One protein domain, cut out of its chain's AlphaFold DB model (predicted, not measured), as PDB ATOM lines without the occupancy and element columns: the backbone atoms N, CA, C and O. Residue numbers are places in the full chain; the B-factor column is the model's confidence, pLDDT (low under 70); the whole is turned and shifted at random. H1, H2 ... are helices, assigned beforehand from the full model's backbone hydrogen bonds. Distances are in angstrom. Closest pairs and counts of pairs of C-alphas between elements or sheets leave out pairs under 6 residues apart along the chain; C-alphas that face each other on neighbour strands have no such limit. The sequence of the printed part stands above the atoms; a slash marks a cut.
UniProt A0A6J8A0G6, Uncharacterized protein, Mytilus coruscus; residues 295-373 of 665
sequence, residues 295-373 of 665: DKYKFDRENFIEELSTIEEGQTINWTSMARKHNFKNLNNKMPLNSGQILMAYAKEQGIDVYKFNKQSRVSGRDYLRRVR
ATOM      1  N   ASP A 295     168.163 233.500 180.619       83.62
ATOM      2  CA  ASP A 295     166.958 234.022 181.290       83.62
ATOM      3  C   ASP A 295     165.650 233.476 180.711       83.62
ATOM      4  O   ASP A 295     164.600 233.510 181.349       83.62
ATOM      5  N   LYS A 296     165.700 232.915 179.498       86.06
ATOM      6  CA  LYS A 296     164.543 232.274 178.859       86.06
ATOM      7  C   LYS A 296     164.296 230.846 179.363       86.06
ATOM      8  O   LYS A 296     163.367 230.186 178.883       86.06
ATOM      9  N   TYR A 297     165.110 230.353 180.297       88.81
ATOM     10  CA  TYR A 297     164.981 229.023 180.882       88.81
ATOM     11  C   TYR A 297     164.733 229.108 182.389       88.81
ATOM     12  O   TYR A 297     165.330 229.918 183.094       88.81
ATOM     13  N   LYS A 298     163.848 228.235 182.873       87.12
ATOM     14  CA  LYS A 298     163.436 228.119 184.272       87.12
ATOM     15  C   LYS A 298     163.953 226.802 184.836       87.12
ATOM     16  O   LYS A 298     163.614 225.739 184.311       87.12
ATOM     17  N   PHE A 299     164.775 226.891 185.872       90.06
ATOM     18  CA  PHE A 299     165.270 225.778 186.676       90.06
ATOM     19  C   PHE A 299     165.858 226.329 187.975       90.06
ATOM     20  O   PHE A 299     166.134 227.525 188.067       90.06
ATOM     21  N   ASP A 300     166.037 225.453 188.954       86.50
ATOM     22  CA  ASP A 300     166.683 225.780 190.220       86.50
ATOM     23  C   ASP A 300     168.197 225.948 190.003       86.50
ATOM     24  O   ASP A 300     168.927 224.965 189.852       86.50
ATOM     25  N   ARG A 301     168.641 227.205 189.858       87.88
ATOM     26  CA  ARG A 301     170.028 227.557 189.511       87.88
ATOM     27  C   ARG A 301     170.983 227.309 190.678       87.88
ATOM     28  O   ARG A 301     172.081 226.814 190.449       87.88
ATOM     29  N   GLU A 302     170.557 227.639 191.892       84.19
ATOM     30  CA  GLU A 302     171.379 227.587 193.105       84.19
ATOM     31  C   GLU A 302     171.677 226.137 193.483       84.19
ATOM     32  O   GLU A 302     172.837 225.729 193.509       84.19
ATOM     33  N   ASN A 303     170.630 225.323 193.607       87.44
ATOM     34  CA  ASN A 303     170.744 223.898 193.911       87.44
ATOM     35  C   ASN A 303     171.513 223.130 192.820       87.44
ATOM     36  O   ASN A 303     172.262 222.200 193.099       87.44
ATOM     37  N   PHE A 304     171.379 223.533 191.550       89.31
ATOM     38  CA  PHE A 304     172.156 222.938 190.458       89.31
ATOM     39  C   PHE A 304     173.662 223.208 190.584       89.31
ATOM     40  O   PHE A 304     174.467 222.309 190.338       89.31
ATOM     41  N   ILE A 305     174.054 224.435 190.937       87.56
ATOM     42  CA  ILE A 305     175.467 224.796 191.114       87.56
ATOM     43  C   ILE A 305     176.034 224.113 192.361       87.56
ATOM     44  O   ILE A 305     177.133 223.560 192.298       87.56
ATOM     45  N   GLU A 306     175.274 224.096 193.457       86.31
ATOM     46  CA  GLU A 306     175.642 223.406 194.694       86.31
ATOM     47  C   GLU A 306     175.866 221.910 194.437       86.31
ATOM     48  O   GLU A 306     176.944 221.384 194.720       86.31
ATOM     49  N   GLU A 307     174.923 221.243 193.767       87.69
ATOM     50  CA  GLU A 307     175.062 219.836 193.397       87.69
ATOM     51  C   GLU A 307     176.299 219.599 192.516       87.69
ATOM     52  O   GLU A 307     177.057 218.666 192.761       87.69
ATOM     53  N   LEU A 308     176.591 220.468 191.543       85.50
ATOM     54  CA  LEU A 308     177.804 220.341 190.723       85.50
ATOM     55  C   LEU A 308     179.112 220.575 191.494       85.50
ATOM     56  O   LEU A 308     180.159 220.069 191.076       85.50
ATOM     57  N   SER A 309     179.077 221.351 192.577       82.12
ATOM     58  CA  SER A 309     180.247 221.615 193.419       82.12
ATOM     59  C   SER A 309     180.611 220.423 194.309       82.12
ATOM     60  O   SER A 309     181.792 220.193 194.553       82.12
ATOM     61  N   THR A 310     179.613 219.623 194.703       85.44
ATOM     62  CA  THR A 310     179.785 218.425 195.547       85.44
ATOM     63  C   THR A 310     180.264 217.187 194.784       85.44
ATOM     64  O   THR A 310     180.722 216.227 195.396       85.44
ATOM     65  N   ILE A 311     180.181 217.190 193.449       84.69
ATOM     66  CA  ILE A 311     180.583 216.047 192.622       84.69
ATOM     67  C   ILE A 311     182.110 215.976 192.488       84.69
ATOM     68  O   ILE A 311     182.758 216.923 192.027       84.69
ATOM     69  N   GLU A 312     182.663 214.805 192.808       82.00
ATOM     70  CA  GLU A 312     184.095 214.522 192.729       82.00
ATOM     71  C   GLU A 312     184.628 214.488 191.288       82.00
ATOM     72  O   GLU A 312     183.923 214.237 190.299       82.00
ATOM     73  N   GLU A 313     185.931 214.731 191.157       82.06
ATOM     74  CA  GLU A 313     186.603 214.713 189.867       82.06
ATOM     75  C   GLU A 313     186.583 213.307 189.241       82.06
ATOM     76  O   GLU A 313     186.874 212.299 189.873       82.06
ATOM     77  N   GLY A 314     186.253 213.223 187.950       76.12
ATOM     78  CA  GLY A 314     186.186 211.958 187.219       76.12
ATOM     79  C   GLY A 314     184.847 211.222 187.308       76.12
ATOM     80  O   GLY A 314     184.599 210.379 186.437       76.12
ATOM     81  N   GLN A 315     183.955 211.590 188.236       81.94
ATOM     82  CA  GLN A 315     182.616 211.008 188.340       81.94
ATOM     83  C   GLN A 315     181.814 211.213 187.043       81.94
ATOM     84  O   GLN A 315     181.977 212.198 186.308       81.94
ATOM     85  N   THR A 316     180.967 210.233 186.717       79.56
ATOM     86  CA  THR A 316     180.172 210.271 185.486       79.56
ATOM     87  C   THR A 316     178.883 211.065 185.674       79.56
ATOM     88  O   THR A 316     178.071 210.759 186.541       79.56
ATOM     89  N   ILE A 317     178.679 212.078 184.830       82.38
ATOM     90  CA  ILE A 317     177.496 212.946 184.849       82.38
ATOM     91  C   ILE A 317     176.738 212.810 183.531       82.38
ATOM     92  O   ILE A 317     177.290 213.034 182.448       82.38
ATOM     93  N   ASN A 318     175.436 212.532 183.629       85.19
ATOM     94  CA  ASN A 318     174.501 212.621 182.513       85.19
ATOM     95  C   ASN A 318     173.721 213.943 182.569       85.19
ATOM     96  O   ASN A 318     172.708 214.057 183.260       85.19
ATOM     97  N   TRP A 319     174.151 214.923 181.774       85.94
ATOM     98  CA  TRP A 319     173.552 216.262 181.721       85.94
ATOM     99  C   TRP A 319     172.051 216.282 181.403       85.94
ATOM    100  O   TRP A 319     171.327 217.147 181.886       85.94
ATOM    101  N   THR A 320     171.551 215.331 180.610       85.44
ATOM    102  CA  THR A 320     170.109 215.232 180.326       85.44
ATOM    103  C   THR A 320     169.336 214.731 181.545       85.44
ATOM    104  O   THR A 320     168.191 215.124 181.749       85.44
ATOM    105  N   SER A 321     169.949 213.870 182.361       85.88
ATOM    106  CA  SER A 321     169.363 213.425 183.628       85.88
ATOM    107  C   SER A 321     169.326 214.567 184.640       85.88
ATOM    108  O   SER A 321     168.280 214.807 185.235       85.88
ATOM    109  N   MET A 322     170.415 215.336 184.743       86.56
ATOM    110  CA  MET A 322     170.472 216.555 185.563       86.56
ATOM    111  C   MET A 322     169.379 217.548 185.159       86.56
ATOM    112  O   MET A 322     168.654 218.062 186.004       86.56
ATOM    113  N   ALA A 323     169.168 217.741 183.854       87.50
ATOM    114  CA  ALA A 323     168.094 218.598 183.358       87.50
ATOM    115  C   ALA A 323     166.700 218.175 183.831       87.50
ATOM    116  O   ALA A 323     165.862 219.025 184.126       87.50
ATOM    117  N   ARG A 324     166.445 216.866 183.912       87.94
ATOM    118  CA  ARG A 324     165.181 216.345 184.440       87.94
ATOM    119  C   ARG A 324     165.089 216.535 185.949       87.94
ATOM    120  O   ARG A 324     164.037 216.953 186.417       87.94
ATOM    121  N   LYS A 325     166.180 216.267 186.675       88.25
ATOM    122  CA  LYS A 325     166.254 216.405 188.134       88.25
ATOM    123  C   LYS A 325     165.930 217.833 188.583       88.25
ATOM    124  O   LYS A 325     165.069 218.013 189.432       88.25
ATOM    125  N   HIS A 326     166.509 218.840 187.927       86.44
ATOM    126  CA  HIS A 326     166.263 220.257 188.239       86.44
ATOM    127  C   HIS A 326     165.070 220.869 187.481       86.44
ATOM    128  O   HIS A 326     164.962 222.089 187.370       86.44
ATOM    129  N   ASN A 327     164.170 220.039 186.933       85.25
ATOM    130  CA  ASN A 327     162.933 220.472 186.270       85.25
ATOM    131  C   ASN A 327     163.144 221.542 185.174       85.25
ATOM    132  O   ASN A 327     162.368 222.494 185.055       85.25
ATOM    133  N   PHE A 328     164.200 221.390 184.369       88.56
ATOM    134  CA  PHE A 328     164.637 222.390 183.397       88.56
ATOM    135  C   PHE A 328     163.619 222.606 182.271       88.56
ATOM    136  O   PHE A 328     163.353 221.713 181.458       88.56
ATOM    137  N   LYS A 329     163.071 223.822 182.183       88.38
ATOM    138  CA  LYS A 329     161.986 224.187 181.259       88.38
ATOM    139  C   LYS A 329     162.274 225.487 180.513       88.38
ATOM    140  O   LYS A 329     162.990 226.358 180.990       88.38
ATOM    141  N   ASN A 330     161.707 225.629 179.319       87.81
ATOM    142  CA  ASN A 330     161.675 226.901 178.589       87.81
ATOM    143  C   ASN A 330     160.483 227.780 179.023       87.81
ATOM    144  O   ASN A 330     159.659 227.357 179.833       87.81
ATOM    145  N   LEU A 331     160.348 228.979 178.437       84.56
ATOM    146  CA  LEU A 331     159.202 229.883 178.661       84.56
ATOM    147  C   LEU A 331     157.829 229.226 178.426       84.56
ATOM    148  O   LEU A 331     156.858 229.592 179.079       84.56
ATOM    149  N   ASN A 332     157.760 228.219 177.553       84.38
ATOM    150  CA  ASN A 332     156.538 227.473 177.243       84.38
ATOM    151  C   ASN A 332     156.319 226.271 178.187       84.38
ATOM    152  O   ASN A 332     155.566 225.358 177.849       84.38
ATOM    153  N   ASN A 333     157.011 226.223 179.332       84.56
ATOM    154  CA  ASN A 333     156.967 225.150 180.333       84.56
ATOM    155  C   ASN A 333     157.304 223.740 179.804       84.56
ATOM    156  O   ASN A 333     156.984 222.739 180.447       84.56
ATOM    157  N   LYS A 334     157.991 223.637 178.659       87.81
ATOM    158  CA  LYS A 334     158.442 222.367 178.070       87.81
ATOM    159  C   LYS A 334     159.947 222.205 178.235       87.81
ATOM    160  O   LYS A 334     160.705 223.166 178.089       87.81
ATOM    161  N   MET A 335     160.397 220.978 178.481       87.00
ATOM    162  CA  MET A 335     161.829 220.672 178.506       87.00
ATOM    163  C   MET A 335     162.387 220.680 177.069       87.00
ATOM    164  O   MET A 335     161.896 219.922 176.226       87.00
ATOM    165  N   PRO A 336     163.404 221.503 176.751       86.12
ATOM    166  CA  PRO A 336     164.039 221.495 175.435       86.12
ATOM    167  C   PRO A 336     164.682 220.144 175.106       86.12
ATOM    168  O   PRO A 336     165.259 219.492 175.975       86.12
ATOM    169  N   LEU A 337     164.668 219.753 173.827       82.69
ATOM    170  CA  LEU A 337     165.316 218.515 173.357       82.69
ATOM    171  C   LEU A 337     166.838 218.516 173.593       82.69
ATOM    172  O   LEU A 337     167.444 217.464 173.772       82.69
ATOM    173  N   ASN A 338     167.448 219.702 173.596       84.25
ATOM    174  CA  ASN A 338     168.866 219.944 173.862       84.25
ATOM    175  C   ASN A 338     169.140 220.413 175.305       84.25
ATOM    176  O   ASN A 338     170.193 220.991 175.560       84.25
ATOM    177  N   SER A 339     168.224 220.169 176.247       85.56
ATOM    178  CA  SER A 339     168.297 220.633 177.644       85.56
ATOM    179  C   SER A 339     169.637 220.350 178.331       85.56
ATOM    180  O   SER A 339     170.246 221.269 178.871       85.56
ATOM    181  N   GLY A 340     170.163 219.127 178.220       85.81
ATOM    182  CA  GLY A 340     171.465 218.780 178.800       85.81
ATOM    183  C   GLY A 340     172.636 219.601 178.237       85.81
ATOM    184  O   GLY A 340     173.587 219.899 178.950       85.81
ATOM    185  N   GLN A 341     172.573 220.026 176.970       80.88
ATOM    186  CA  GLN A 341     173.613 220.879 176.381       80.88
ATOM    187  C   GLN A 341     173.540 222.311 176.900       80.88
ATOM    188  O   GLN A 341     174.578 222.938 177.088       80.88
ATOM    189  N   ILE A 342     172.322 222.813 177.111       86.94
ATOM    190  CA  ILE A 342     172.092 224.161 177.627       86.94
ATOM    191  C   ILE A 342     172.585 224.244 179.073       86.94
ATOM    192  O   ILE A 342     173.333 225.156 179.399       86.94
ATOM    193  N   LEU A 343     172.261 223.252 179.908       86.69
ATOM    194  CA  LEU A 343     172.750 223.175 181.290       86.69
ATOM    195  C   LEU A 343     174.269 223.058 181.386       86.69
ATOM    196  O   LEU A 343     174.884 223.732 182.203       86.69
ATOM    197  N   MET A 344     174.892 222.258 180.518       85.94
ATOM    198  CA  MET A 344     176.353 222.182 180.460       85.94
ATOM    199  C   MET A 344     176.978 223.525 180.047       85.94
ATOM    200  O   MET A 344     178.039 223.886 180.546       85.94
ATOM    201  N   ALA A 345     176.347 224.265 179.128       86.19
ATOM    202  CA  ALA A 345     176.812 225.594 178.733       86.19
ATOM    203  C   ALA A 345     176.644 226.620 179.864       86.19
ATOM    204  O   ALA A 345     177.554 227.410 180.084       86.19
ATOM    205  N   TYR A 346     175.539 226.548 180.610       87.75
ATOM    206  CA  TYR A 346     175.318 227.377 181.794       87.75
ATOM    207  C   TYR A 346     176.385 227.119 182.867       87.75
ATOM    208  O   TYR A 346     177.008 228.058 183.342       87.75
ATOM    209  N   ALA A 347     176.688 225.852 183.174       87.06
ATOM    210  CA  ALA A 347     177.750 225.502 184.123       87.06
ATOM    211  C   ALA A 347     179.117 226.093 183.722       87.06
ATOM    212  O   ALA A 347     179.836 226.610 184.573       87.06
ATOM    213  N   LYS A 348     179.452 226.081 182.423       85.88
ATOM    214  CA  LYS A 348     180.675 226.721 181.906       85.88
ATOM    215  C   LYS A 348     180.679 228.239 182.097       85.88
ATOM    216  O   LYS A 348     181.727 228.794 182.404       85.88
ATOM    217  N   GLU A 349     179.544 228.905 181.889       85.88
ATOM    218  CA  GLU A 349     179.415 230.357 182.083       85.88
ATOM    219  C   GLU A 349     179.546 230.747 183.561       85.88
ATOM    220  O   GLU A 349     180.130 231.778 183.869       85.88
ATOM    221  N   GLN A 350     179.101 229.878 184.473       86.62
ATOM    222  CA  GLN A 350     179.293 230.027 185.921       86.62
ATOM    223  C   GLN A 350     180.710 229.641 186.399       86.62
ATOM    224  O   GLN A 350     180.949 229.533 187.596       86.62
ATOM    225  N   GLY A 351     181.658 229.406 185.483       83.25
ATOM    226  CA  GLY A 351     183.058 229.122 185.816       83.25
ATOM    227  C   GLY A 351     183.360 227.676 186.228       83.25
ATOM    228  O   GLY A 351     184.475 227.387 186.655       83.25
ATOM    229  N   ILE A 352     182.412 226.743 186.086       84.69
ATOM    230  CA  ILE A 352     182.635 225.329 186.413       84.69
ATOM    231  C   ILE A 352     183.382 224.648 185.261       84.69
ATOM    232  O   ILE A 352     182.893 224.595 184.126       84.69
ATOM    233  N   ASP A 353     184.535 224.040 185.557       81.56
ATOM    234  CA  ASP A 353     185.223 223.180 184.591       81.56
ATOM    235  C   ASP A 353     184.452 221.869 184.382       81.56
ATOM    236  O   ASP A 353     184.615 220.885 185.102       81.56
ATOM    237  N   VAL A 354     183.607 221.838 183.355       79.88
ATOM    238  CA  VAL A 354     182.825 220.645 183.002       79.88
ATOM    239  C   VAL A 354     183.674 219.484 182.465       79.88
ATOM    240  O   VAL A 354     183.151 218.374 182.333       79.88
ATOM    241  N   TYR A 355     184.949 219.707 182.118       76.19
ATOM    242  CA  TYR A 355     185.846 218.662 181.610       76.19
ATOM    243  C   TYR A 355     186.474 217.818 182.726       76.19
ATOM    244  O   TYR A 355     186.967 216.721 182.437       76.19
ATOM    245  N   LYS A 356     186.382 218.272 183.985       80.75
ATOM    246  CA  LYS A 356     186.772 217.503 185.177       80.75
ATOM    247  C   LYS A 356     185.907 216.249 185.372       80.75
ATOM    248  O   LYS A 356     186.363 215.244 185.914       80.75
ATOM    249  N   PHE A 357     184.675 216.271 184.863       80.38
ATOM    250  CA  PHE A 357     183.725 215.161 184.920       80.38
ATOM    251  C   PHE A 357     183.872 214.200 183.728       80.38
ATOM    252  O   PHE A 357     184.336 214.574 182.649       80.38
ATOM    253  N   ASN A 358     183.389 212.959 183.874       72.94
ATOM    254  CA  ASN A 358     183.361 211.949 182.806       72.94
ATOM    255  C   ASN A 358     184.753 211.607 182.224       72.94
ATOM    256  O   ASN A 358     184.919 211.519 180.999       72.94
ATOM    257  N   LYS A 359     185.770 211.406 183.081       68.00
ATOM    258  CA  LYS A 359     187.158 211.213 182.620       68.00
ATOM    259  C   LYS A 359     187.400 209.911 181.846       68.00
ATOM    260  O   LYS A 359     188.162 209.907 180.876       68.00
ATOM    261  N   GLN A 360     186.716 208.840 182.237       60.66
ATOM    262  CA  GLN A 360     186.991 207.468 181.791       60.66
ATOM    263  C   GLN A 360     186.132 207.003 180.607       60.66
ATOM    264  O   GLN A 360     186.462 206.033 179.932       60.66
ATOM    265  N   SER A 361     185.036 207.696 180.306       53.31
ATOM    266  CA  SER A 361     184.062 207.243 179.316       53.31
ATOM    267  C   SER A 361     183.898 208.246 178.173       53.31
ATOM    268  O   SER A 361     184.057 209.464 178.306       53.31
ATOM    269  N   ARG A 362     183.580 207.724 176.984       53.22
ATOM    270  CA  ARG A 362     183.242 208.507 175.786       53.22
ATOM    271  C   ARG A 362     181.820 209.077 175.931       53.22
ATOM    272  O   ARG A 362     180.945 208.798 175.114       53.22
ATOM    273  N   VAL A 363     181.564 209.822 177.007       47.88
ATOM    274  CA  VAL A 363     180.222 210.287 177.385       47.88
ATOM    275  C   VAL A 363     179.789 211.445 176.495       47.88
ATOM    276  O   VAL A 363     180.590 212.264 176.035       47.88
ATOM    277  N   SER A 364     178.490 211.507 176.205       44.59
ATOM    278  CA  SER A 364     177.855 212.676 175.600       44.59
ATOM    279  C   SER A 364     178.182 213.935 176.408       44.59
ATOM    280  O   SER A 364     177.660 214.115 177.500       44.59
ATOM    281  N   GLY A 365     179.042 214.801 175.878       48.22
ATOM    282  CA  GLY A 365     179.422 216.046 176.554       48.22
ATOM    283  C   GLY A 365     180.866 216.448 176.299       48.22
ATOM    284  O   GLY A 365     181.127 217.631 176.105       48.22
ATOM    285  N   ARG A 366     181.778 215.472 176.148       53.19
ATOM    286  CA  ARG A 366     183.141 215.722 175.656       53.19
ATOM    287  C   ARG A 366     183.077 216.160 174.199       53.19
ATOM    288  O   ARG A 366     182.970 215.352 173.277       53.19
ATOM    289  N   ASP A 367     183.014 217.471 174.041       54.25
ATOM    290  CA  ASP A 367     183.107 218.201 172.790       54.25
ATOM    291  C   ASP A 367     182.112 217.742 171.711       54.25
ATOM    292  O   ASP A 367     182.462 217.343 170.600       54.25
ATOM    293  N   TYR A 368     180.812 217.803 172.033       53.56
ATOM    294  CA  TYR A 368     179.741 217.571 171.050       53.56
ATOM    295  C   TYR A 368     179.963 218.370 169.752       53.56
ATOM    296  O   TYR A 368     179.684 217.853 168.670       53.56
ATOM    297  N   LEU A 369     180.480 219.597 169.877       53.00
ATOM    298  CA  LEU A 369     180.782 220.518 168.779       53.00
ATOM    299  C   LEU A 369     181.908 220.019 167.867       53.00
ATOM    300  O   LEU A 369     181.849 220.235 166.658       53.00
ATOM    301  N   ARG A 370     182.890 219.307 168.429       61.34
ATOM    302  CA  ARG A 370     184.019 218.717 167.695       61.34
ATOM    303  C   ARG A 370     183.797 217.246 167.342       61.34
ATOM    304  O   ARG A 370     184.643 216.608 166.715       61.34
ATOM    305  N   ARG A 371     182.638 216.679 167.703       70.31
ATOM    306  CA  ARG A 371     182.280 215.309 167.336       70.31
ATOM    307  C   ARG A 371     182.076 215.224 165.831       70.31
ATOM    308  O   ARG A 371     181.113 215.751 165.281       70.31
ATOM    309  N   VAL A 372     182.916 214.422 165.197       72.56
ATOM    310  CA  VAL A 372     182.792 214.133 163.774       72.56
ATOM    311  C   VAL A 372     181.524 213.325 163.520       72.56
ATOM    312  O   VAL A 372     181.389 212.183 163.969       72.56
ATOM    313  N   ARG A 373     180.591 213.926 162.782       75.56
ATOM    314  CA  ARG A 373     179.348 213.298 162.331       75.56
ATOM    315  C   ARG A 373     179.304 213.313 160.822       75.56
ATOM    316  O   ARG A 373     179.632 214.321 160.209       75.56
TER     317      ARG A 373
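What this domain is: This is residues 295 to 373 of the 665 residues of an uncharacterized protein of Mytilus coruscus (UniProt A0A6J8A0G6). Little regular structure: three short helices in a setting of loops, H3 crosswise to both H1 and H2, with a long loop, residues 326 to 338, at one end and a long tail, residues 350 to 373, at the other. The 79 printed residues hold H1, H2 and H3 in that order and no named strand; the class is all helix, with 28 residues in named elements. The whole is compact, radius of gyration of the C-alphas 12.5 A, spanning 36 by 33 by 20 A.

Where its parts are: H3, residues 339 to 349, is 15.4 A long, from C-alpha 339 at (168.297, 220.633, 177.644). H2 is residues 319 to 325. H1, residues 301 to 310, is 14.7 A long, from C-alpha 301 at (170.028, 227.557, 189.511).

How they stand to each other: H3 touches H2, about perpendicular at 78 degrees; their closest C-alphas, Thr 320 and Gly 340, are 4.1 A apart. H1 and H3 are close but not clearly touching, the closest C-alphas, Ile 305 and Ala 347, 7.4 A apart. H1 and H2 are near each other. Every O i to N i+4 pair is within hydrogen-bond range in H1, H2 and H3. Residues 297 to 298 pair antiparallel with 329 to 330.

The domain as a whole: The farthest C-alphas, Asn 332 and Gln 360, are 36.7 A apart. The printed part has no cut; the H2 to H3 link is long. Residues 359 to 370 have pLDDT under 70.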